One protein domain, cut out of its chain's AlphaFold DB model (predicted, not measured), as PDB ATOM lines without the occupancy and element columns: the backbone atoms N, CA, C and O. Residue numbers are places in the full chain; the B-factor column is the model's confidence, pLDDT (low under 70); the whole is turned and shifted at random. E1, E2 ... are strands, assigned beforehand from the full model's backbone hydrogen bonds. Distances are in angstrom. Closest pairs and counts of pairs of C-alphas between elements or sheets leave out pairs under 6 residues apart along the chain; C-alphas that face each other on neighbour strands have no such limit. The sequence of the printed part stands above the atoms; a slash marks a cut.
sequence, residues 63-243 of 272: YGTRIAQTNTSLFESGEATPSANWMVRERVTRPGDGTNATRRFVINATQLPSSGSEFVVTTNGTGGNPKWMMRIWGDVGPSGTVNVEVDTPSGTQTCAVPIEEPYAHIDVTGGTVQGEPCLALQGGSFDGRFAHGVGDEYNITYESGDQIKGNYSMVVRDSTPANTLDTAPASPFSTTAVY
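Overview. This is residues 63 to 243 of the 272 residues of an uncharacterized protein of Haloarcula marismortui (strain ATCC 43049 / DSM 3752 / JCM 8966 / VKM B-1809) (UniProt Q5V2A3). Two twisted, curling sheets lie face to face as a sandwich, with E8, E3, E10, E1 and E11 in one layer and E2, E9, E4, E5, E6 and E7 in the other. Beside E8, residues 176 to 181 of the long link from E8 to E9 extend the first layer by short antiparallel pairings, and within that layer E1, the longest strand, bends by 80 degrees at residue 71. The printed part has 181 residues with eleven named strands, E1 to E11 in order along it, and no named helix; the class is all strand, with under half of the residues in named strands, and both sheets are antiparallel throughout. It is compact, with a radius of gyration of the C-alphas of 15.2 A and spans of 42 by 42 by 28 A.

Arrangement. One sheet runs E8, residues 168 to 171, E3, 102 to 111, E10, 213 to 220, E1, 63 to 74, and E11, 237 to 243. E1 bends by 80 degrees at residue 71; it is the antiparallel neighbour of E11, with N 64 and O 241 2.8 A apart, and of E10, with N 67 and O 218 at 2.9 A. E3 has E10 on one side, N 108 and O 215 at 2.8 A, and E8 on the other, N 107 and O 170 at 2.9 A. The other sheet runs E2, residues 86 to 93, E9, 201 to 207, E4, 119 to 125, E5, 131 to 139, E6, 144 to 152, and E7, 155 to 163. E2 and E9 have N 88 and O 204 at 2.8 A, and E9 and E4 have N 122 and O 205 at 2.9 A. E4 to E7 form a meander, each strand the antiparallel neighbour of the one before, for instance N 148 and O 159 of the hairpin E6 and E7 at 2.9 A. The sandwich, two sheets face to face, has best planes 15 degrees apart and strands at 27 degrees to each other.

Along the chain. E1 begins with C-alpha 63 at (185.747, 142.067, 222.629) and is 28.2 A long. E5 is 26.6 A, E6 and E7 are each 26.4 A, and E3 is 24.3 A. E7 begins with C-alpha 155 at (157.210, 128.280, 232.561), and E11 ends with C-alpha 243 at (181.330, 140.903, 220.510).

Size, cuts and confidence. The C-alphas of Gly 96 and Pro 142, the two farthest apart, are 44.6 A apart. The printed part has no cut; the links E1 to E2, E8 to E9 and E10 to E11 are long. The mean pLDDT of the printed part is 91.5, with residues 127 to 130 and 226 under 70.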
ATOM      1  N   TYR A  63     185.290 143.447 222.754       92.50
ATOM      2  CA  TYR A  63     185.747 142.067 222.629       92.50
ATOM      3  C   TYR A  63     184.958 141.124 223.539       92.50
ATOM      4  O   TYR A  63     184.312 141.534 224.499       92.50
ATOM      5  N   GLY A  64     185.012 139.846 223.202       92.56
ATOM      6  CA  GLY A  64     184.470 138.742 223.970       92.56
ATOM      7  C   GLY A  64     185.274 137.478 223.691       92.56
ATOM      8  O   GLY A  64     186.390 137.521 223.164       92.56
ATOM      9  N   THR A  65     184.691 136.337 224.019       92.94
ATOM     10  CA  THR A  65     185.280 135.028 223.771       92.94
ATOM     11  C   THR A  65     184.366 134.231 222.861       92.94
ATOM     12  O   THR A  65     183.187 134.050 223.151       92.94
ATOM     13  N   ARG A  66     184.906 133.746 221.745       93.88
ATOM     14  CA  ARG A  66     184.236 132.752 220.916       93.88
ATOM     15  C   ARG A  66     184.557 131.373 221.455       93.88
ATOM     16  O   ARG A  66     185.729 131.043 221.606       93.88
ATOM     17  N   ILE A  67     183.519 130.584 221.681       94.38
ATOM     18  CA  ILE A  67     183.604 129.173 222.049       94.38
ATOM     19  C   ILE A  67     183.055 128.388 220.867       94.38
ATOM     20  O   ILE A  67     182.004 128.751 220.325       94.38
ATOM     21  N   ALA A  68     183.782 127.374 220.412       94.94
ATOM     22  CA  ALA A  68     183.360 126.617 219.249       94.94
ATOM     23  C   ALA A  68     183.923 125.205 219.199       94.94
ATOM     24  O   ALA A  68     185.083 124.964 219.521       94.94
ATOM     25  N   GLN A  69     183.114 124.322 218.635       95.12
ATOM     26  CA  GLN A  69     183.536 123.069 218.036       95.12
ATOM     27  C   GLN A  69     183.407 123.223 216.524       95.12
ATOM     28  O   GLN A  69     182.376 123.691 216.049       95.12
ATOM     29  N   THR A  70     184.449 122.901 215.757       92.44
ATOM     30  CA  THR A  70     184.430 123.098 214.288       92.44
ATOM     31  C   THR A  70     184.428 121.794 213.498       92.44
ATOM     32  O   THR A  70     183.989 121.774 212.348       92.44
ATOM     33  N   ASN A  71     184.874 120.702 214.114       92.56
ATOM     34  CA  ASN A  71     184.710 119.345 213.612       92.56
ATOM     35  C   ASN A  71     183.275 118.843 213.845       92.56
ATOM     36  O   ASN A  71     182.525 119.387 214.647       92.56
ATOM     37  N   THR A  72     182.892 117.800 213.108       94.44
ATOM     38  CA  THR A  72     181.598 117.121 213.276       94.44
ATOM     39  C   THR A  72     181.777 115.932 214.221       94.44
ATOM     40  O   THR A  72     181.999 114.804 213.772       94.44
ATOM     41  N   SER A  73     181.737 116.189 215.526       95.94
ATOM     42  CA  SER A  73     181.961 115.205 216.600       95.94
ATOM     43  C   SER A  73     180.895 115.304 217.691       95.94
ATOM     44  O   SER A  73     179.989 116.132 217.598       95.94
ATOM     45  N   LEU A  74     180.987 114.431 218.696       97.12
ATOM     46  CA  LEU A  74     180.195 114.532 219.922       97.12
ATOM     47  C   LEU A  74     180.495 115.852 220.647       97.12
ATOM     48  O   LEU A  74     181.540 116.460 220.401       97.12
ATOM     49  N   PHE A  75     179.568 116.332 221.478       96.75
ATOM     50  CA  PHE A  75     179.683 117.610 222.196       96.75
ATOM     51  C   PHE A  75     180.328 117.407 223.571       96.75
ATOM     52  O   PHE A  75     179.750 117.734 224.608       96.75
ATOM     53  N   GLU A  76     181.539 116.863 223.577       95.00
ATOM     54  CA  GLU A  76     182.298 116.547 224.791       95.00
ATOM     55  C   GLU A  76     183.321 117.649 225.118       95.00
ATOM     56  O   GLU A  76     183.645 118.478 224.263       95.00
ATOM     57  N   SER A  77     183.828 117.680 226.355       93.38
ATOM     58  CA  SER A  77     184.906 118.602 226.745       93.38
ATOM     59  C   SER A  77     186.225 118.305 226.013       93.38
ATOM     60  O   SER A  77     186.500 117.174 225.621       93.38
ATOM     61  N   GLY A  78     187.079 119.323 225.860       89.31
ATOM     62  CA  GLY A  78     188.431 119.210 225.287       89.31
ATOM     63  C   GLY A  78     189.487 118.700 226.277       89.31
ATOM     64  O   GLY A  78     190.671 118.981 226.138       89.31
ATOM     65  N   GLU A  79     189.077 118.020 227.345       87.56
ATOM     66  CA  GLU A  79     189.998 117.494 228.355       87.56
ATOM     67  C   GLU A  79     190.601 116.156 227.906       87.56
ATOM     68  O   GLU A  79     190.054 115.453 227.059       87.56
ATOM     69  N   ALA A  80     191.718 115.746 228.522       85.56
ATOM     70  CA  ALA A  80     192.374 114.470 228.206       85.56
ATOM     71  C   ALA A  80     191.444 113.251 228.366       85.56
ATOM     72  O   ALA A  80     191.651 112.214 227.738       85.56
ATOM     73  N   THR A  81     190.432 113.366 229.227       89.25
ATOM     74  CA  THR A  81     189.303 112.439 229.312       89.25
ATOM     75  C   THR A  81     188.028 113.252 229.105       89.25
ATOM     76  O   THR A  81     187.579 113.893 230.055       89.25
ATOM     77  N   PRO A  82     187.482 113.271 227.877       91.44
ATOM     78  CA  PRO A  82     186.305 114.064 227.556       91.44
ATOM     79  C   PRO A  82     185.101 113.680 228.420       91.44
ATOM     80  O   PRO A  82     184.862 112.501 228.688       91.44
ATOM     81  N   SER A  83     184.336 114.682 228.849       94.50
ATOM     82  CA  SER A  83     183.071 114.499 229.562       94.50
ATOM     83  C   SER A  83     181.896 114.957 228.705       94.50
ATOM     84  O   SER A  83     181.927 116.043 228.126       94.50
ATOM     85  N   ALA A  84     180.821 114.168 228.694       94.81
ATOM     86  CA  ALA A  84     179.536 114.544 228.106       94.81
ATOM     87  C   ALA A  84     178.797 115.624 228.917       94.81
ATOM     88  O   ALA A  84     177.981 116.366 228.374       94.81
ATOM     89  N   ASN A  85     179.095 115.714 230.218       95.56
ATOM     90  CA  ASN A  85     178.536 116.697 231.138       95.56
ATOM     91  C   ASN A  85     179.646 117.655 231.546       95.56
ATOM     92  O   ASN A  85     180.553 117.275 232.292       95.56
ATOM     93  N   TRP A  86     179.615 118.882 231.043       94.69
ATOM     94  CA  TRP A  86     180.739 119.786 231.227       94.69
ATOM     95  C   TRP A  86     180.330 121.252 231.221       94.69
ATOM     96  O   TRP A  86     179.282 121.668 230.717       94.69
ATOM     97  N   MET A  87     181.183 122.054 231.845       93.12
ATOM     98  CA  MET A  87     180.997 123.488 231.953       93.12
ATOM     99  C   MET A  87     181.610 124.180 230.749       93.12
ATOM    100  O   MET A  87     182.824 124.175 230.580       93.12
ATOM    101  N   VAL A  88     180.767 124.790 229.923       93.69
ATOM    102  CA  VAL A  88     181.179 125.458 228.686       93.69
ATOM    103  C   VAL A  88     181.793 126.818 228.988       93.69
ATOM    104  O   VAL A  88     182.785 127.221 228.373       93.69
ATOM    105  N   ARG A  89     181.202 127.550 229.941       92.69
ATOM    106  CA  ARG A  89     181.721 128.848 230.366       92.69
ATOM    107  C   ARG A  89     181.250 129.255 231.752       92.69
ATOM    108  O   ARG A  89     180.110 128.987 232.124       92.69
ATOM    109  N   GLU A  90     182.109 129.985 232.454       91.56
ATOM    110  CA  GLU A  90     181.825 130.543 233.771       91.56
ATOM    111  C   GLU A  90     181.668 132.057 233.745       91.56
ATOM    112  O   GLU A  90     182.348 132.760 232.988       91.56
ATOM    113  N   ARG A  91     180.810 132.548 234.646       90.25
ATOM    114  CA  ARG A  91     180.677 133.966 234.999       90.25
ATOM    115  C   ARG A  91     180.506 134.867 233.776       90.25
ATOM    116  O   ARG A  91     181.198 135.868 233.633       90.25
ATOM    117  N   VAL A  92     179.625 134.470 232.862       92.12
ATOM    118  CA  VAL A  92     179.244 135.283 231.707       92.12
ATOM    119  C   VAL A  92     178.430 136.467 232.212       92.12
ATOM    120  O   VAL A  92     177.346 136.272 232.759       92.12
ATOM    121  N   THR A  93     178.949 137.680 232.022       90.25
ATOM    122  CA  THR A  93     178.365 138.901 232.588       90.25
ATOM    123  C   THR A  93     177.578 139.689 231.545       90.25
ATOM    124  O   THR A  93     178.109 140.113 230.511       90.25
ATOM    125  N   ARG A  94     176.294 139.924 231.835       87.94
ATOM    126  CA  ARG A  94     175.400 140.769 231.045       87.94
ATOM    127  C   ARG A  94     175.914 142.204 230.994       87.94
ATOM    128  O   ARG A  94     176.365 142.757 231.997       87.94
ATOM    129  N   PRO A  95     175.824 142.854 229.828       82.81
ATOM    130  CA  PRO A  95     175.916 144.300 229.766       82.81
ATOM    131  C   PRO A  95     174.850 144.946 230.671       82.81
ATOM    132  O   PRO A  95     173.686 144.558 230.630       82.81
ATOM    133  N   GLY A  96     175.201 146.014 231.391       79.69
ATOM    134  CA  GLY A  96     174.235 146.803 232.177       79.69
ATOM    135  C   GLY A  96     173.176 147.553 231.348       79.69
ATOM    136  O   GLY A  96     172.424 148.347 231.900       79.69
ATOM    137  N   ASP A  97     173.131 147.339 230.028       79.25
ATOM    138  CA  ASP A  97     172.094 147.848 229.121       79.25
ATOM    139  C   ASP A  97     170.910 146.867 228.959       79.25
ATOM    140  O   ASP A  97     169.992 147.137 228.188       79.25
ATOM    141  N   GLY A  98     170.927 145.734 229.678       72.00
ATOM    142  CA  GLY A  98     169.875 144.714 229.656       72.00
ATOM    143  C   GLY A  98     169.933 143.762 228.456       72.00
ATOM    144  O   GLY A  98     169.108 142.852 228.360       72.00
ATOM    145  N   THR A  99     170.895 143.925 227.541       80.50
ATOM    146  CA  THR A  99     171.067 142.999 226.411       80.50
ATOM    147  C   THR A  99     171.661 141.660 226.856       80.50
ATOM    148  O   THR A  99     172.189 141.508 227.958       80.50
ATOM    149  N   ASN A 100     171.542 140.631 226.010       84.88
ATOM    150  CA  ASN A 100     172.173 139.340 226.290       84.88
ATOM    151  C   ASN A 100     173.704 139.474 226.303       84.88
ATOM    152  O   ASN A 100     174.234 140.393 225.680       84.88
ATOM    153  N   ALA A 101     174.407 138.584 227.006       90.62
ATOM    154  CA  ALA A 101     175.866 138.457 226.945       90.62
ATOM    155  C   ALA A 101     176.330 137.363 225.978       90.62
ATOM    156  O   ALA A 101     177.500 137.349 225.606       90.62
ATOM    157  N   THR A 102     175.430 136.478 225.547       92.69
ATOM    158  CA  THR A 102     175.717 135.449 224.543       92.69
ATOM    159  C   THR A 102     175.100 135.822 223.199       92.69
ATOM    160  O   THR A 102     173.964 136.292 223.130       92.69
ATOM    161  N   ARG A 103     175.852 135.602 222.118       92.06
ATOM    162  CA  ARG A 103     175.472 135.908 220.736       92.06
ATOM    163  C   ARG A 103     175.861 134.802 219.777       92.06
ATOM    164  O   ARG A 103     176.873 134.132 219.983       92.06
ATOM    165  N   ARG A 104     175.089 134.686 218.690       93.38
ATOM    166  CA  ARG A 104     175.272 133.671 217.637       93.38
ATOM    167  C   ARG A 104     175.511 132.290 218.223       93.38
ATOM    168  O   ARG A 104     176.443 131.608 217.800       93.38
ATOM    169  N   PHE A 105     174.728 131.920 219.229       96.56
ATOM    170  CA  PHE A 105     174.775 130.560 219.719       96.56
ATOM    171  C   PHE A 105     174.027 129.682 218.721       96.56
ATOM    172  O   PHE A 105     172.802 129.694 218.664       96.56
ATOM    173  N   VAL A 106     174.797 128.980 217.898       97.44
ATOM    174  CA  VAL A 106     174.306 128.155 216.799       97.44
ATOM    175  C   VAL A 106     174.812 126.735 216.982       97.44
ATOM    176  O   VAL A 106     176.000 126.531 217.249       97.44
ATOM    177  N   ILE A 107     173.921 125.773 216.779       98.56
ATOM    178  CA  ILE A 107     174.202 124.339 216.763       98.56
ATOM    179  C   ILE A 107     173.868 123.814 215.364       98.56
ATOM    180  O   ILE A 107     172.777 124.054 214.855       98.56
ATOM    181  N   ASN A 108     174.799 123.095 214.740       98.25
ATOM    182  CA  ASN A 108     174.534 122.300 213.542       98.25
ATOM    183  C   ASN A 108     174.703 120.827 213.900       98.25
ATOM    184  O   ASN A 108     175.835 120.339 213.957       98.25
ATOM    185  N   ALA A 109     173.597 120.135 214.157       98.31
ATOM    186  CA  ALA A 109     173.608 118.734 214.555       98.31
ATOM    187  C   ALA A 109     173.448 117.825 213.332       98.31
ATOM    188  O   ALA A 109     172.491 117.959 212.583       98.31
ATOM    189  N   THR A 110     174.373 116.895 213.122       98.25
ATOM    190  CA  THR A 110     174.262 115.823 212.115       98.25
ATOM    191  C   THR A 110     173.668 114.542 212.693       98.25
ATOM    192  O   THR A 110     173.339 113.627 211.946       98.25
ATOM    193  N   GLN A 111     173.534 114.474 214.017       98.12
ATOM    194  CA  GLN A 111     172.788 113.451 214.734       98.12
ATOM    195  C   GLN A 111     172.162 114.106 215.961       98.12
ATOM    196  O   GLN A 111     172.853 114.821 216.692       98.12
ATOM    197  N   LEU A 112     170.875 113.855 216.170       98.31
ATOM    198  CA  LEU A 112     170.126 114.291 217.339       98.31
ATOM    199  C   LEU A 112     169.873 113.096 218.271       98.31
ATOM    200  O   LEU A 112     169.865 111.954 217.808       98.31
ATOM    201  N   PRO A 113     169.705 113.347 219.576       97.81
ATOM    202  CA  PRO A 113     169.360 112.301 220.525       97.81
ATOM    203  C   PRO A 113     167.884 111.912 220.427       97.81
ATOM    204  O   PRO A 113     167.050 112.713 220.007       97.81
ATOM    205  N   SER A 114     167.537 110.714 220.901       96.50
ATOM    206  CA  SER A 114     166.143 110.302 221.099       96.50
ATOM    207  C   SER A 114     165.505 110.977 222.320       96.50
ATOM    208  O   SER A 114     166.196 111.481 223.205       96.50
ATOM    209  N   SER A 115     164.171 110.941 222.400       95.31
ATOM    210  CA  SER A 115     163.462 111.343 223.623       95.31
ATOM    211  C   SER A 115     163.845 110.435 224.803       95.31
ATOM    212  O   SER A 115     163.963 109.219 224.642       95.31
ATOM    213  N   GLY A 116     164.052 111.029 225.979       93.69
ATOM    214  CA  GLY A 116     164.578 110.393 227.190       93.69
ATOM    215  C   GLY A 116     166.105 110.449 227.329       93.69
ATOM    216  O   GLY A 116     166.633 110.050 228.367       93.69
ATOM    217  N   SER A 117     166.814 110.930 226.304       96.31
ATOM    218  CA  SER A 117     168.272 111.108 226.283       96.31
ATOM    219  C   SER A 117     168.662 112.479 225.717       96.31
ATOM    220  O   SER A 117     169.667 112.600 225.021       96.31
ATOM    221  N   GLU A 118     167.827 113.493 225.944       98.19
ATOM    222  CA  GLU A 118     167.950 114.826 225.358       98.19
ATOM    223  C   GLU A 118     169.329 115.449 225.628       98.19
ATOM    224  O   GLU A 118     169.877 115.339 226.727       98.19
ATOM    225  N   PHE A 119     169.851 116.185 224.645       98.50
ATOM    226  CA  PHE A 119     170.990 117.071 224.866       98.50
ATOM    227  C   PHE A 119     170.493 118.327 225.571       98.50
ATOM    228  O   PHE A 119     169.540 118.961 225.104       98.50
ATOM    229  N   VAL A 120     171.138 118.698 226.678       98.25
ATOM    230  CA  VAL A 120     170.665 119.790 227.531       98.25
ATOM    231  C   VAL A 120     171.683 120.915 227.589       98.25
ATOM    232  O   VAL A 120     172.859 120.709 227.886       98.25
ATOM    233  N   VAL A 121     171.208 122.139 227.365       97.75
ATOM    234  CA  VAL A 121     171.953 123.363 227.640       97.75
ATOM    235  C   VAL A 121     171.330 124.056 228.832       97.75
ATOM    236  O   VAL A 121     170.177 124.476 228.794       97.75
ATOM    237  N   THR A 122     172.120 124.227 229.877       95.44
ATOM    238  CA  THR A 122     171.694 124.864 231.114       95.44
ATOM    239  C   THR A 122     172.419 126.196 231.273       95.44
ATOM    240  O   THR A 122     173.628 126.299 231.051       95.44
ATOM    241  N   THR A 123     171.689 127.214 231.724       93.75
ATOM    242  CA  THR A 123     172.274 128.434 232.278       93.75
ATOM    243  C   THR A 123     171.758 128.691 233.682       93.75
ATOM    244  O   THR A 123     170.550 128.690 233.922       93.75
ATOM    245  N   ASN A 124     172.695 128.891 234.607       89.88
ATOM    246  CA  ASN A 124     172.421 129.067 236.030       89.88
ATOM    247  C   ASN A 124     173.071 130.357 236.524       89.88
ATOM    248  O   ASN A 124     174.254 130.587 236.255       89.88
ATOM    249  N   GLY A 125     172.312 131.165 237.266       83.50
ATOM    250  CA  GLY A 125     172.823 132.379 237.890       83.50
ATOM    251  C   GLY A 125     173.843 132.041 238.973       83.50
ATOM    252  O   GLY A 125     173.692 131.047 239.689       83.50
ATOM    253  N   THR A 126     174.876 132.867 239.136       74.62
ATOM    254  CA  THR A 126     175.948 132.607 240.118       74.62
ATOM    255  C   THR A 126     175.508 132.769 241.583       74.62
ATOM    256  O   THR A 126     176.227 132.345 242.483       74.62
ATOM    257  N   GLY A 127     174.310 133.317 241.830       66.38
ATOM    258  CA  GLY A 127     173.703 133.492 243.158       66.38
ATOM    259  C   GLY A 127     172.652 132.446 243.578       66.38
ATOM    260  O   GLY A 127     172.062 132.606 244.644       66.38
ATOM    261  N   GLY A 128     172.403 131.393 242.784       66.94
ATOM    262  CA  GLY A 128     171.305 130.430 243.006       66.94
ATOM    263  C   GLY A 128     169.997 130.800 242.276       66.94
ATOM    264  O   GLY A 128     169.743 131.971 242.019       66.94
ATOM    265  N   ASN A 129     169.213 129.777 241.888       66.75
ATOM    266  CA  ASN A 129     168.301 129.762 240.722       66.75
ATOM    267  C   ASN A 129     167.372 130.982 240.564       66.75
ATOM    268  O   ASN A 129     166.478 131.208 241.380       66.75
ATOM    269  N   PRO A 130     167.451 131.637 239.397       62.94
ATOM    270  CA  PRO A 130     166.626 131.152 238.290       62.94
ATOM    271  C   PRO A 130     167.458 130.457 237.201       62.94
ATOM    272  O   PRO A 130     168.570 130.879 236.895       62.94
ATOM    273  N   LYS A 131     166.914 129.365 236.644       85.06
ATOM    274  CA  LYS A 131     167.534 128.526 235.607       85.06
ATOM    275  C   LYS A 131     166.812 128.745 234.282       85.06
ATOM    276  O   LYS A 131     165.584 128.755 234.254       85.06
ATOM    277  N   TRP A 132     167.574 128.863 233.204       93.62
ATOM    278  CA  TRP A 132     167.076 128.664 231.846       93.62
ATOM    279  C   TRP A 132     167.707 127.378 231.326       93.62
ATOM    280  O   TRP A 132     168.922 127.194 231.445       93.62
ATOM    281  N   MET A 133     166.891 126.465 230.819       95.94
ATOM    282  CA  MET A 133     167.313 125.133 230.405       95.94
ATOM    283  C   MET A 133     166.645 124.780 229.089       95.94
ATOM    284  O   MET A 133     165.428 124.826 228.992       95.94
ATOM    285  N   MET A 134     167.443 124.399 228.103       97.69
ATOM    286  CA  MET A 134     166.978 123.954 226.800       97.69
ATOM    287  C   MET A 134     167.303 122.482 226.616       97.69
ATOM    288  O   MET A 134     168.446 122.088 226.826       97.69
ATOM    289  N   ARG A 135     166.326 121.698 226.170       98.50
ATOM    290  CA  ARG A 135     166.484 120.306 225.751       98.50
ATOM    291  C   ARG A 135     166.271 120.193 224.253       98.50
ATOM    292  O   ARG A 135     165.360 120.817 223.717       98.50
ATOM    293  N   ILE A 136     167.103 119.394 223.594       98.56
ATOM    294  CA  ILE A 136     167.034 119.147 222.153       98.56
ATOM    295  C   ILE A 136     167.004 117.639 221.913       98.56
ATOM    296  O   ILE A 136     167.839 116.921 222.465       98.56
ATOM    297  N   TRP A 137     166.077 117.177 221.072       98.75
ATOM    298  CA  TRP A 137     165.988 115.787 220.609       98.75
ATOM    299  C   TRP A 137     165.255 115.666 219.276       98.75
ATOM    300  O   TRP A 137     164.635 116.616 218.797       98.75
ATOM    301  N   GLY A 138     165.301 114.479 218.683       98.19
ATOM    302  CA  GLY A 138     164.601 114.135 217.455       98.19
ATOM    303  C   GLY A 138     165.529 113.500 216.433       98.19
ATOM    304  O   GLY A 138     166.481 112.817 216.796       98.19
ATOM    305  N   ASP A 139     165.261 113.760 215.157       97.94
ATOM    306  CA  ASP A 139     165.922 113.095 214.036       97.94
ATOM    307  C   ASP A 139     166.198 114.075 212.889       97.94
ATOM    308  O   ASP A 139     165.500 115.078 212.722       97.94
ATOM    309  N   VAL A 140     167.221 113.767 212.086       97.25
ATOM    310  CA  VAL A 140     167.588 114.508 210.866       97.25
ATOM    311  C   VAL A 140     167.330 113.663 209.618       97.25
ATOM    312  O   VAL A 140     167.246 112.439 209.693       97.25
ATOM    313  N   GLY A 141     167.295 114.307 208.453       95.00
ATOM    314  CA  GLY A 141     167.049 113.658 207.168       95.00
ATOM    315  C   GLY A 141     165.561 113.568 206.827       95.00
ATOM    316  O   GLY A 141     164.755 114.267 207.432       95.00
ATOM    317  N   PRO A 142     165.187 112.732 205.842       94.56
ATOM    318  CA  PRO A 142     163.815 112.668 205.356       94.56
ATOM    319  C   PRO A 142     162.822 112.326 206.466       94.56
ATOM    320  O   PRO A 142     163.012 111.332 207.168       94.56
ATOM    321  N   SER A 143     161.750 113.116 206.596       93.94
ATOM    322  CA  SER A 143     160.778 112.997 207.701       93.94
ATOM    323  C   SER A 143     161.364 113.213 209.107       93.94
ATOM    324  O   SER A 143     160.765 112.788 210.097       93.94
ATOM    325  N   GLY A 144     162.524 113.867 209.207       97.00
ATOM    326  CA  GLY A 144     163.128 114.264 210.469       97.00
ATOM    327  C   GLY A 144     162.279 115.308 211.188       97.00
ATOM    328  O   GLY A 144     161.467 116.027 210.602       97.00
ATOM    329  N   THR A 145     162.437 115.400 212.499       98.19
ATOM    330  CA  THR A 145     161.799 116.443 213.304       98.19
ATOM    331  C   THR A 145     162.736 116.819 214.427       98.19
ATOM    332  O   THR A 145     163.212 115.953 215.154       98.19
ATOM    333  N   VAL A 146     162.975 118.114 214.582       98.50
ATOM    334  CA  VAL A 146     163.758 118.676 215.679       98.50
ATOM    335  C   VAL A 146     162.797 119.186 216.733       98.50
ATOM    336  O   VAL A 146     161.968 120.052 216.459       98.50
ATOM    337  N   ASN A 147     162.930 118.674 217.945       98.44
ATOM    338  CA  ASN A 147     162.178 119.130 219.096       98.44
ATOM    339  C   ASN A 147     163.095 119.955 219.990       98.44
ATOM    340  O   ASN A 147     164.221 119.549 220.290       98.44
ATOM    341  N   VAL A 148     162.602 121.117 220.406       98.44
ATOM    342  CA  VAL A 148     163.273 121.986 221.367       98.44
ATOM    343  C   VAL A 148     162.287 122.314 222.469       98.44
ATOM    344  O   VAL A 148     161.223 122.868 222.202       98.44
ATOM    345  N   GLU A 149     162.649 122.004 223.704       97.75
ATOM    346  CA  GLU A 149     161.922 122.418 224.900       97.75
ATOM    347  C   GLU A 149     162.782 123.389 225.691       97.75
ATOM    348  O   GLU A 149     163.981 123.170 225.848       97.75
ATOM    349  N   VAL A 150     162.176 124.459 226.190       97.12
ATOM    350  CA  VAL A 150     162.843 125.436 227.041       97.12
ATOM    351  C   VAL A 150     162.055 125.601 228.330       97.12
ATOM    352  O   VAL A 150     160.908 126.045 228.316       97.12
ATOM    353  N   ASP A 151     162.708 125.278 229.440       94.12
ATOM    354  CA  ASP A 151     162.266 125.582 230.793       94.12
ATOM    355  C   ASP A 151     162.883 126.900 231.247       94.12
ATOM    356  O   ASP A 151     164.103 127.097 231.228       94.12
ATOM    357  N   THR A 152     162.028 127.790 231.722       91.25
ATOM    358  CA  THR A 152     162.406 129.073 232.307       91.25
ATOM    359  C   THR A 152     161.694 129.253 233.645       91.25
ATOM    360  O   THR A 152     160.752 128.522 233.965       91.25
ATOM    361  N   PRO A 153     162.056 130.277 234.430       84.06
ATOM    362  CA  PRO A 153     161.332 130.593 235.657       84.06
ATOM    363  C   PRO A 153     159.864 130.985 235.418       84.06
ATOM    364  O   PRO A 153     159.065 130.918 236.347       84.06
ATOM    365  N   SER A 154     159.503 131.412 234.201       83.56
ATOM    366  CA  SER A 154     158.135 131.802 233.836       83.56
ATOM    367  C   SER A 154     157.302 130.659 233.248       83.56
ATOM    368  O   SER A 154     156.113 130.851 233.001       83.56
ATOM    369  N   GLY A 155     157.890 129.473 233.058       90.00
ATOM    370  CA  GLY A 155     157.210 128.280 232.561       90.00
ATOM    371  C   GLY A 155     158.029 127.515 231.525       90.00
ATOM    372  O   GLY A 155     159.221 127.771 231.341       90.00
ATOM    373  N   THR A 156     157.353 126.609 230.826       93.81
ATOM    374  CA  THR A 156     157.935 125.730 229.806       93.81
ATOM    375  C   THR A 156     157.260 125.976 228.462       93.81
ATOM    376  O   THR A 156     156.042 126.159 228.404       93.81
ATOM    377  N   GLN A 157     158.036 125.957 227.380       95.69
ATOM    378  CA  GLN A 157     157.521 125.917 226.012       95.69
ATOM    379  C   GLN A 157     158.289 124.910 225.175       95.69
ATOM    380  O   GLN A 157     159.475 124.677 225.397       95.69
ATOM    381  N   THR A 158     157.619 124.388 224.153       96.19
ATOM    382  CA  THR A 158     158.198 123.431 223.213       96.19
ATOM    383  C   THR A 158     157.912 123.877 221.785       96.19
ATOM    384  O   THR A 158     156.859 124.447 221.496       96.19
ATOM    385  N   CYS A 159     158.838 123.612 220.874       96.75
ATOM    386  CA  CYS A 159     158.607 123.678 219.438       96.75
ATOM    387  C   CYS A 159     159.043 122.355 218.797       96.75
ATOM    388  O   CYS A 159     159.991 121.718 219.257       96.75
ATOM    389  N   ALA A 160     158.345 121.953 217.738       97.88
ATOM    390  CA  ALA A 160     158.699 120.811 216.907       97.88
ATOM    391  C   ALA A 160     158.742 121.289 215.458       97.88
ATOM    392  O   ALA A 160     157.742 121.791 214.944       97.88
ATOM    393  N   VAL A 161     159.906 121.179 214.824       97.81
ATOM    394  CA  VAL A 161     160.134 121.657 213.459       97.81
ATOM    395  C   VAL A 161     160.485 120.462 212.576       97.81
ATOM    396  O   VAL A 161     161.520 119.833 212.813       97.81
ATOM    397  N   PRO A 162     159.636 120.110 211.593       97.50
ATOM    398  CA  PRO A 162     159.967 119.075 210.626       97.50
ATOM    399  C   PRO A 162     161.118 119.552 209.740       97.50
ATOM    400  O   PRO A 162     161.163 120.719 209.350       97.50
ATOM    401  N   ILE A 163     162.044 118.650 209.434       96.44
ATOM    402  CA  ILE A 163     163.211 118.928 208.597       96.44
ATOM    403  C   ILE A 163     163.406 117.792 207.598       96.44
ATOM    404  O   ILE A 163     163.057 116.648 207.877       96.44
ATOM    405  N   GLU A 164     163.985 118.107 206.444       96.56
ATOM    406  CA  GLU A 164     164.321 117.115 205.408       96.56
ATOM    407  C   GLU A 164     165.844 117.019 205.202       96.56
ATOM    408  O   GLU A 164     166.367 116.093 204.576       96.56
ATOM    409  N   GLU A 165     166.581 117.992 205.734       96.69
ATOM    410  CA  GLU A 165     168.019 118.129 205.610       96.69
ATOM    411  C   GLU A 165     168.763 117.085 206.455       96.69
ATOM    412  O   GLU A 165     168.345 116.756 207.566       96.69
ATOM    413  N   PRO A 166     169.948 116.622 206.009       96.38
ATOM    414  CA  PRO A 166     170.767 115.656 206.749       96.38
ATOM    415  C   PRO A 166     171.459 116.253 207.991       96.38
ATOM    416  O   PRO A 166     172.383 115.658 208.544       96.38
ATOM    417  N   TYR A 167     171.074 117.459 208.398       97.25
ATOM    418  CA  TYR A 167     171.535 118.127 209.606       97.25
ATOM    419  C   TYR A 167     170.445 119.076 210.099       97.25
ATOM    420  O   TYR A 167     169.724 119.636 209.284       97.25
ATOM    421  N   ALA A 168     170.375 119.312 211.407       98.12
ATOM    422  CA  ALA A 168     169.542 120.330 212.030       98.12
ATOM    423  C   ALA A 168     170.353 121.609 212.281       98.12
ATOM    424  O   ALA A 168     171.362 121.568 212.989       98.12
ATOM    425  N   HIS A 169     169.914 122.743 211.731       98.12
ATOM    426  CA  HIS A 169     170.437 124.069 212.077       98.12
ATOM    427  C   HIS A 169     169.581 124.704 213.173       98.12
ATOM    428  O   HIS A 169     168.416 124.992 212.934       98.12
ATOM    429  N   ILE A 170     170.139 124.945 214.354       98.31
ATOM    430  CA  ILE A 170     169.429 125.543 215.492       98.31
ATOM    431  C   ILE A 170     170.146 126.845 215.857       98.31
ATOM    432  O   ILE A 170     171.259 126.812 216.389       98.31
ATOM    433  N   ASP A 171     169.529 127.993 215.569       97.06
ATOM    434  CA  ASP A 171     170.007 129.300 216.028       97.06
ATOM    435  C   ASP A 171     169.320 129.633 217.353       97.06
ATOM    436  O   ASP A 171     168.215 130.176 217.393       97.06
ATOM    437  N   VAL A 172     169.983 129.277 218.454       96.44
ATOM    438  CA  VAL A 172     169.465 129.416 219.822       96.44
ATOM    439  C   VAL A 172     169.247 130.887 220.170       96.44
ATOM    440  O   VAL A 172     168.250 131.245 220.788       96.44
ATOM    441  N   THR A 173     170.171 131.761 219.763       93.94
ATOM    442  CA  THR A 173     170.044 133.212 219.997       93.94
ATOM    443  C   THR A 173     169.122 133.906 219.000       93.94
ATOM    444  O   THR A 173     168.517 134.912 219.356       93.94
ATOM    445  N   GLY A 174     169.029 133.396 217.772       92.50
ATOM    446  CA  GLY A 174     168.123 133.888 216.734       92.50
ATOM    447  C   GLY A 174     166.697 133.349 216.852       92.50
ATOM    448  O   GLY A 174     165.801 133.861 216.191       92.50
ATOM    449  N   GLY A 175     166.467 132.340 217.693       94.50
ATOM    450  CA  GLY A 175     165.146 131.781 217.960       94.50
ATOM    451  C   GLY A 175     164.566 130.965 216.807       94.50
ATOM    452  O   GLY A 175     163.360 131.038 216.564       94.50
ATOM    453  N   THR A 176     165.402 130.228 216.064       95.88
ATOM    454  CA  THR A 176     164.957 129.473 214.880       95.88
ATOM    455  C   THR A 176     165.558 128.074 214.785       95.88
ATOM    456  O   THR A 176     166.647 127.808 215.297       95.88
ATOM    457  N   VAL A 177     164.852 127.189 214.078       97.50
ATOM    458  CA  VAL A 177     165.329 125.874 213.636       97.50
ATOM    459  C   VAL A 177     165.132 125.787 212.123       97.50
ATOM    460  O   VAL A 177     164.035 126.021 211.638       97.50
ATOM    461  N   GLN A 178     166.191 125.520 211.360       95.75
ATOM    462  CA  GLN A 178     166.226 125.663 209.892       95.75
ATOM    463  C   GLN A 178     165.720 127.020 209.376       95.75
ATOM    464  O   GLN A 178     165.188 127.127 208.278       95.75
ATOM    465  N   GLY A 179     165.886 128.081 210.170       94.38
ATOM    466  CA  GLY A 179     165.349 129.406 209.852       94.38
ATOM    467  C   GLY A 179     163.856 129.570 210.147       94.38
ATOM    468  O   GLY A 179     163.378 130.703 210.151       94.38
ATOM    469  N   GLU A 180     163.138 128.493 210.476       94.94
ATOM    470  CA  GLU A 180     161.753 128.559 210.932       94.94
ATOM    471  C   GLU A 180     161.685 129.012 212.402       94.94
ATOM    472  O   GLU A 180     162.449 128.516 213.240       94.94
ATOM    473  N   PRO A 181     160.784 129.949 212.753       94.12
ATOM    474  CA  PRO A 181     160.557 130.381 214.128       94.12
ATOM    475  C   PRO A 181     160.301 129.224 215.103       94.12
ATOM    476  O   PRO A 181     159.369 128.441 214.930       94.12
ATOM    477  N   CYS A 182     161.074 129.167 216.188       94.94
ATOM    478  CA  CYS A 182     160.829 128.256 217.302       94.94
ATOM    479  C   CYS A 182     160.371 129.056 218.523       94.94
ATOM    480  O   CYS A 182     161.181 129.701 219.188       94.94
ATOM    481  N   LEU A 183     159.076 128.990 218.850       90.69
ATOM    482  CA  LEU A 183     158.480 129.770 219.946       90.69
ATOM    483  C   LEU A 183     159.138 129.517 221.312       90.69
ATOM    484  O   LEU A 183     159.180 130.422 222.140       90.69
ATOM    485  N   ALA A 184     159.698 128.325 221.534       93.88
ATOM    486  CA  ALA A 184     160.435 128.007 222.756       93.88
ATOM    487  C   ALA A 184     161.732 128.824 222.916       93.88
ATOM    488  O   ALA A 184     162.213 128.986 224.029       93.88
ATOM    489  N   LEU A 185     162.292 129.365 221.829       93.44
ATOM    490  CA  LEU A 185     163.540 130.139 221.826       93.44
ATOM    491  C   LEU A 185     163.326 131.646 221.621       93.44
ATOM    492  O   LEU A 185     164.286 132.421 221.625       93.44
ATOM    493  N   GLN A 186     162.082 132.072 221.414       87.56
ATOM    494  CA  GLN A 186     161.734 133.457 221.110       87.56
ATOM    495  C   GLN A 186     161.242 134.217 222.348       87.56
ATOM    496  O   GLN A 186     160.940 133.636 223.391       87.56
ATOM    497  N   GLY A 187     161.211 135.546 222.230       74.62
ATOM    498  CA  GLY A 187     160.537 136.418 223.192       74.62
ATOM    499  C   GLY A 187     159.046 136.574 222.866       74.62
ATOM    500  O   GLY A 187     158.597 136.216 221.780       74.62
ATOM    501  N   GLY A 188     158.276 137.130 223.803       77.56
ATOM    502  CA  GLY A 188     156.836 137.360 223.656       77.56
ATOM    503  C   GLY A 188     156.098 137.150 224.977       77.56
ATOM    504  O   GLY A 188     156.575 137.563 226.031       77.56
ATOM    505  N   SER A 189     154.942 136.477 224.936       74.94
ATOM    506  CA  SER A 189     154.227 136.039 226.151       74.94
ATOM    507  C   SER A 189     155.021 135.017 226.973       74.94
ATOM    508  O   SER A 189     154.775 134.853 228.165       74.94
ATOM    509  N   PHE A 190     155.961 134.335 226.323       81.38
ATOM    510  CA  PHE A 190     156.980 133.494 226.924       81.38
ATOM    511  C   PHE A 190     158.349 134.098 226.608       81.38
ATOM    512  O   PHE A 190     158.575 134.533 225.481       81.38
ATOM    513  N   ASP A 191     159.252 134.137 227.587       80.88
ATOM    514  CA  ASP A 191     160.602 134.659 227.378       80.88
ATOM    515  C   ASP A 191     161.615 133.519 227.299       80.88
ATOM    516  O   ASP A 191     162.393 133.272 228.219       80.88
ATOM    517  N   GLY A 192     161.559 132.804 226.176       83.94
ATOM    518  CA  GLY A 192     162.438 131.683 225.865       83.94
ATOM    519  C   GLY A 192     163.834 132.102 225.416       83.94
ATOM    520  O   GLY A 192     164.689 131.245 225.186       83.94
ATOM    521  N   ARG A 193     164.099 133.412 225.306       89.69
ATOM    522  CA  ARG A 193     165.392 133.933 224.856       89.69
ATOM    523  C   ARG A 193     166.504 133.398 225.749       89.69
ATOM    524  O   ARG A 193     166.380 133.366 226.972       89.69
ATOM    525  N   PHE A 194     167.615 133.020 225.125       92.00
ATOM    526  CA  PHE A 194     168.733 132.377 225.810       92.00
ATOM    527  C   PHE A 194     169.123 133.077 227.126       92.00
ATOM    528  O   PHE A 194     169.387 134.284 227.154       92.00
ATOM    529  N   ALA A 195     169.203 132.297 228.206       89.75
ATOM    530  CA  ALA A 195     169.562 132.739 229.554       89.75
ATOM    531  C   ALA A 195     168.647 133.818 230.168       89.75
ATOM    532  O   ALA A 195     169.016 134.429 231.177       89.75
ATOM    533  N   HIS A 196     167.484 134.112 229.583       86.38
ATOM    534  CA  HIS A 196     166.586 135.119 230.135       86.38
ATOM    535  C   HIS A 196     166.109 134.726 231.542       86.38
ATOM    536  O   HIS A 196     165.853 133.560 231.835       86.38
ATOM    537  N   GLY A 197     166.026 135.711 232.439       82.19
ATOM    538  CA  GLY A 197     165.630 135.503 233.834       82.19
ATOM    539  C   GLY A 197     166.721 134.941 234.752       82.19
ATOM    540  O   GLY A 197     166.503 134.909 235.951       82.19
ATOM    541  N   VAL A 198     167.901 134.563 234.245       85.69
ATOM    542  CA  VAL A 198     168.986 133.914 235.022       85.69
ATOM    543  C   VAL A 198     169.845 134.915 235.829       85.69
ATOM    544  O   VAL A 198     170.718 134.527 236.602       85.69
ATOM    545  N   GLY A 199     169.562 136.216 235.712       85.88
ATOM    546  CA  GLY A 199     170.319 137.304 236.343       85.88
ATOM    547  C   GLY A 199     171.445 137.854 235.461       85.88
ATOM    548  O   GLY A 199     171.566 137.499 234.283       85.88
ATOM    549  N   ASP A 200     172.254 138.747 236.039       88.19
ATOM    550  CA  ASP A 200     173.309 139.482 235.323       88.19
ATOM    551  C   ASP A 200     174.601 138.686 235.136       88.19
ATOM    552  O   ASP A 200     175.407 139.032 234.280       88.19
ATOM    553  N   GLU A 201     174.805 137.613 235.894       90.44
ATOM    554  CA  GLU A 201     175.975 136.749 235.769       90.44
ATOM    555  C   GLU A 201     175.546 135.284 235.816       90.44
ATOM    556  O   GLU A 201     174.842 134.866 236.739       90.44
ATOM    557  N   TYR A 202     175.967 134.499 234.823       91.38
ATOM    558  CA  TYR A 202     175.563 133.101 234.697       91.38
ATOM    559  C   TYR A 202     176.665 132.189 234.157       91.38
ATOM    560  O   TYR A 202     177.583 132.614 233.456       91.38
ATOM    561  N   ASN A 203     176.538 130.901 234.462       92.62
ATOM    562  CA  ASN A 203     177.349 129.838 233.874       92.62
ATOM    563  C   ASN A 203     176.583 129.168 232.730       92.62
ATOM    564  O   ASN A 203     175.354 129.156 232.746       92.62
ATOM    565  N   ILE A 204     177.301 128.592 231.767       94.44
ATOM    566  CA  ILE A 204     176.744 127.783 230.675       94.44
ATOM    567  C   ILE A 204     177.282 126.360 230.824       94.44
ATOM    568  O   ILE A 204     178.499 126.169 230.872       94.44
ATOM    569  N   THR A 205     176.398 125.368 230.874       95.19
ATOM    570  CA  THR A 205     176.764 123.947 230.967       95.19
ATOM    571  C   THR A 205     176.047 123.128 229.904       95.19
ATOM    572  O   THR A 205     174.912 123.437 229.531       95.19
ATOM    573  N   TYR A 206     176.726 122.091 229.427       97.12
ATOM    574  CA  TYR A 206     176.177 121.058 228.558       97.12
ATOM    575  C   TYR A 206     176.022 119.764 229.347       97.12
ATOM    576  O   TYR A 206     176.892 119.424 230.153       97.12
ATOM    577  N   GLU A 207     174.917 119.064 229.121       97.38
ATOM    578  CA  GLU A 207     174.639 117.743 229.681       97.38
ATOM    579  C   GLU A 207     174.214 116.803 228.542       97.38
ATOM    580  O   GLU A 207     173.587 117.243 227.572       97.38
ATOM    581  N   SER A 208     174.577 115.523 228.645       97.00
ATOM    582  CA  SER A 208     174.356 114.508 227.599       97.00
ATOM    583  C   SER A 208     174.972 114.883 226.242       97.00
ATOM    584  O   SER A 208     174.399 114.628 225.179       97.00
ATOM    585  N   GLY A 209     176.145 115.524 226.249       96.75
ATOM    586  CA  GLY A 209     176.856 115.935 225.033       96.75
ATOM    587  C   GLY A 209     177.301 114.777 224.129       96.75
ATOM    588  O   GLY A 209     177.523 114.978 222.938       96.75
ATOM    589  N   ASP A 210     177.375 113.559 224.659       96.50
ATOM    590  CA  ASP A 210     177.647 112.316 223.929       96.50
ATOM    591  C   ASP A 210     176.439 111.791 223.132       96.50
ATOM    592  O   ASP A 210     176.593 110.900 222.297       96.50
ATOM    593  N   GLN A 211     175.245 112.351 223.347       97.94
ATOM    594  CA  GLN A 211     174.016 111.954 222.649       97.94
ATOM    595  C   GLN A 211     173.738 112.794 221.387       97.94
ATOM    596  O   GLN A 211     172.856 112.465 220.594       97.94
ATOM    597  N   ILE A 212     174.502 113.868 221.166       98.44
ATOM    598  CA  ILE A 212     174.392 114.755 220.002       98.44
ATOM    599  C   ILE A 212     175.718 114.798 219.240       98.44
ATOM    600  O   ILE A 212     176.795 114.816 219.834       98.44
ATOM    601  N   LYS A 213     175.658 114.844 217.906       98.25
ATOM    602  CA  LYS A 213     176.846 114.978 217.049       98.25
ATOM    603  C   LYS A 213     176.695 116.160 216.114       98.25
ATOM    604  O   LYS A 213     175.638 116.352 215.522       98.25
ATOM    605  N   GLY A 214     177.765 116.920 215.917       98.00
ATOM    606  CA  GLY A 214     177.725 118.084 215.044       98.00
ATOM    607  C   GLY A 214     178.849 119.072 215.307       98.00
ATOM    608  O   GLY A 214     179.933 118.703 215.756       98.00
ATOM    609  N   ASN A 215     178.547 120.344 215.086       97.44
ATOM    610  CA  ASN A 215     179.374 121.466 215.504       97.44
ATOM    611  C   ASN A 215     178.515 122.540 216.181       97.44
ATOM    612  O   ASN A 215     177.299 122.594 215.991       97.44
ATOM    613  N   TYR A 216     179.153 123.411 216.951       97.56
ATOM    614  CA  TYR A 216     178.486 124.551 217.563       97.56
ATOM    615  C   TYR A 216     179.436 125.742 217.651       97.56
ATOM    616  O   TYR A 216     180.662 125.605 217.643       97.56
ATOM    617  N   SER A 217     178.875 126.939 217.743       96.25
ATOM    618  CA  SER A 217     179.636 128.154 218.007       96.25
ATOM    619  C   SER A 217     178.785 129.111 218.819       96.25
ATOM    620  O   SER A 217     177.584 129.185 218.608       96.25
ATOM    621  N   MET A 218     179.414 129.869 219.709       95.88
ATOM    622  CA  MET A 218     178.809 131.019 220.374       95.88
ATOM    623  C   MET A 218     179.871 132.080 220.651       95.88
ATOM    624  O   MET A 218     181.067 131.779 220.687       95.88
ATOM    625  N   VAL A 219     179.446 133.321 220.862       94.81
ATOM    626  CA  VAL A 219     180.300 134.405 221.354       94.81
ATOM    627  C   VAL A 219     179.717 134.919 222.657       94.81
ATOM    628  O   VAL A 219     178.571 135.358 222.689       94.81
ATOM    629  N   VAL A 220     180.512 134.887 223.719       93.81
ATOM    630  CA  VAL A 220     180.147 135.416 225.034       93.81
ATOM    631  C   VAL A 220     180.914 136.700 225.320       93.81
ATOM    632  O   VAL A 220     182.081 136.844 224.946       93.81
ATOM    633  N   ARG A 221     180.269 137.644 225.992       90.94
ATOM    634  CA  ARG A 221     180.910 138.819 226.580       90.94
ATOM    635  C   ARG A 221     181.485 138.469 227.956       90.94
ATOM    636  O   ARG A 221     180.954 137.569 228.592       90.94
ATOM    637  N   ASP A 222     182.556 139.160 228.364       81.00
ATOM    638  CA  ASP A 222     183.074 139.264 229.743       81.00
ATOM    639  C   ASP A 222     182.830 138.006 230.596       81.00
ATOM    640  O   ASP A 222     181.797 137.868 231.243       81.00
ATOM    641  N   SER A 223     183.767 137.059 230.542       81.25
ATOM    642  CA  SER A 223     183.610 135.741 231.167       81.25
ATOM    643  C   SER A 223     184.943 135.146 231.597       81.25
ATOM    644  O   SER A 223     185.992 135.483 231.038       81.25
ATOM    645  N   THR A 224     184.892 134.203 232.532       80.81
ATOM    646  CA  THR A 224     186.067 133.465 233.000       80.81
ATOM    647  C   THR A 224     186.252 132.188 232.170       80.81
ATOM    648  O   THR A 224     185.265 131.502 231.878       80.81
ATOM    649  N   PRO A 225     187.485 131.852 231.740       74.38
ATOM    650  CA  PRO A 225     187.761 130.561 231.118       74.38
ATOM    651  C   PRO A 225     187.383 129.396 232.030       74.38
ATOM    652  O   PRO A 225     187.771 129.385 233.192       74.38
ATOM    653  N   ALA A 226     186.674 128.415 231.472       69.50
ATOM    654  CA  ALA A 226     186.560 127.091 232.067       69.50
ATOM    655  C   ALA A 226     187.742 126.234 231.579       69.50
ATOM    656  O   ALA A 226     188.182 126.384 230.437       69.50
ATOM    657  N   ASN A 227     188.241 125.323 232.417       74.44
ATOM    658  CA  ASN A 227     189.389 124.454 232.097       74.44
ATOM    659  C   ASN A 227     189.047 123.292 231.135       74.44
ATOM    660  O   ASN A 227     189.821 122.355 230.998       74.44
ATOM    661  N   THR A 228     187.889 123.354 230.482       83.06
ATOM    662  CA  THR A 228     187.255 122.269 229.718       83.06
ATOM    663  C   THR A 228     187.408 122.412 228.200       83.06
ATOM    664  O   THR A 228     186.813 121.647 227.443       83.06
ATOM    665  N   LEU A 229     188.152 123.421 227.735       86.06
ATOM    666  CA  LEU A 229     188.310 123.765 226.321       86.06
ATOM    667  C   LEU A 229     189.779 123.682 225.897       86.06
ATOM    668  O   LEU A 229     190.665 124.137 226.621       86.06
ATOM    669  N   ASP A 230     190.014 123.204 224.679       85.19
ATOM    670  CA  ASP A 230     191.321 123.210 224.034       85.19
ATOM    671  C   ASP A 230     191.738 124.607 223.536       85.19
ATOM    672  O   ASP A 230     190.967 125.577 223.486       85.19
ATOM    673  N   THR A 231     192.993 124.694 223.089       83.06
ATOM    674  CA  THR A 231     193.481 125.808 222.266       83.06
ATOM    675  C   THR A 231     193.256 125.507 220.784       83.06
ATOM    676  O   THR A 231     193.606 124.432 220.295       83.06
ATOM    677  N   ALA A 232     192.721 126.479 220.038       82.88
ATOM    678  CA  ALA A 232     192.557 126.354 218.591       82.88
ATOM    679  C   ALA A 232     193.893 125.965 217.909       82.88
ATOM    680  O   ALA A 232     194.935 126.527 218.258       82.88
ATOM    681  N   PRO A 233     193.893 125.052 216.916       81.06
ATOM    682  CA  PRO A 233     192.730 124.571 216.164       81.06
ATOM    683  C   PRO A 233     192.088 123.272 216.690       81.06
ATOM    684  O   PRO A 233     191.145 122.790 216.058       81.06
ATOM    685  N   ALA A 234     192.572 122.694 217.797       86.88
ATOM    686  CA  ALA A 234     191.900 121.555 218.435       86.88
ATOM    687  C   ALA A 234     190.484 121.963 218.880       86.88
ATOM    688  O   ALA A 234     190.240 123.142 219.107       86.88
ATOM    689  N   SER A 235     189.528 121.031 218.901       89.56
ATOM    690  CA  SER A 235     188.108 121.312 219.161       89.56
ATOM    691  C   SER A 235     187.569 120.404 220.273       89.56
ATOM    692  O   SER A 235     187.871 119.214 220.224       89.56
ATOM    693  N   PRO A 236     186.715 120.922 221.179       93.81
ATOM    694  CA  PRO A 236     186.217 122.305 221.243       93.81
ATOM    695  C   PRO A 236     187.241 123.298 221.816       93.81
ATOM    696  O   PRO A 236     188.044 122.944 222.667       93.81
ATOM    697  N   PHE A 237     187.191 124.565 221.396       92.38
ATOM    698  CA  PHE A 237     188.147 125.598 221.817       92.38
ATOM    699  C   PHE A 237     187.504 126.926 222.201       92.38
ATOM    700  O   PHE A 237     186.355 127.216 221.853       92.38
ATOM    701  N   SER A 238     188.306 127.788 222.838       92.00
ATOM    702  CA  SER A 238     188.001 129.214 222.987       92.00
ATOM    703  C   SER A 238     189.048 130.121 222.337       92.00
ATOM    704  O   SER A 238     190.241 129.836 222.351       92.00
ATOM    705  N   THR A 239     188.596 131.227 221.743       91.81
ATOM    706  CA  THR A 239     189.444 132.248 221.100       91.81
ATOM    707  C   THR A 239     188.897 133.644 221.372       91.81
ATOM    708  O   THR A 239     187.716 133.812 221.685       91.81
ATOM    709  N   THR A 240     189.743 134.667 221.255       91.94
ATOM    710  CA  THR A 240     189.267 136.057 221.309       91.94
ATOM    711  C   THR A 240     188.318 136.318 220.141       91.94
ATOM    712  O   THR A 240     188.534 135.818 219.042       91.94
ATOM    713  N   ALA A 241     187.271 137.110 220.367       93.75
ATOM    714  CA  ALA A 241     186.306 137.470 219.338       93.75
ATOM    715  C   ALA A 241     185.807 138.903 219.501       93.75
ATOM    716  O   ALA A 241     185.858 139.481 220.583       93.75
ATOM    717  N   VAL A 242     185.285 139.479 218.424       94.50
ATOM    718  CA  VAL A 242     184.551 140.744 218.456       94.50
ATOM    719  C   VAL A 242     183.104 140.461 218.844       94.50
ATOM    720  O   VAL A 242     182.386 139.757 218.134       94.50
ATOM    721  N   TYR A 243     182.681 141.024 219.973       93.00
ATOM    722  CA  TYR A 243     181.330 140.903 220.510       93.00
ATOM    723  C   TYR A 243     180.362 141.883 219.836       93.00
ATOM    724  O   TYR A 243     179.282 141.501 219.387       93.00
TER     725      TYR A 243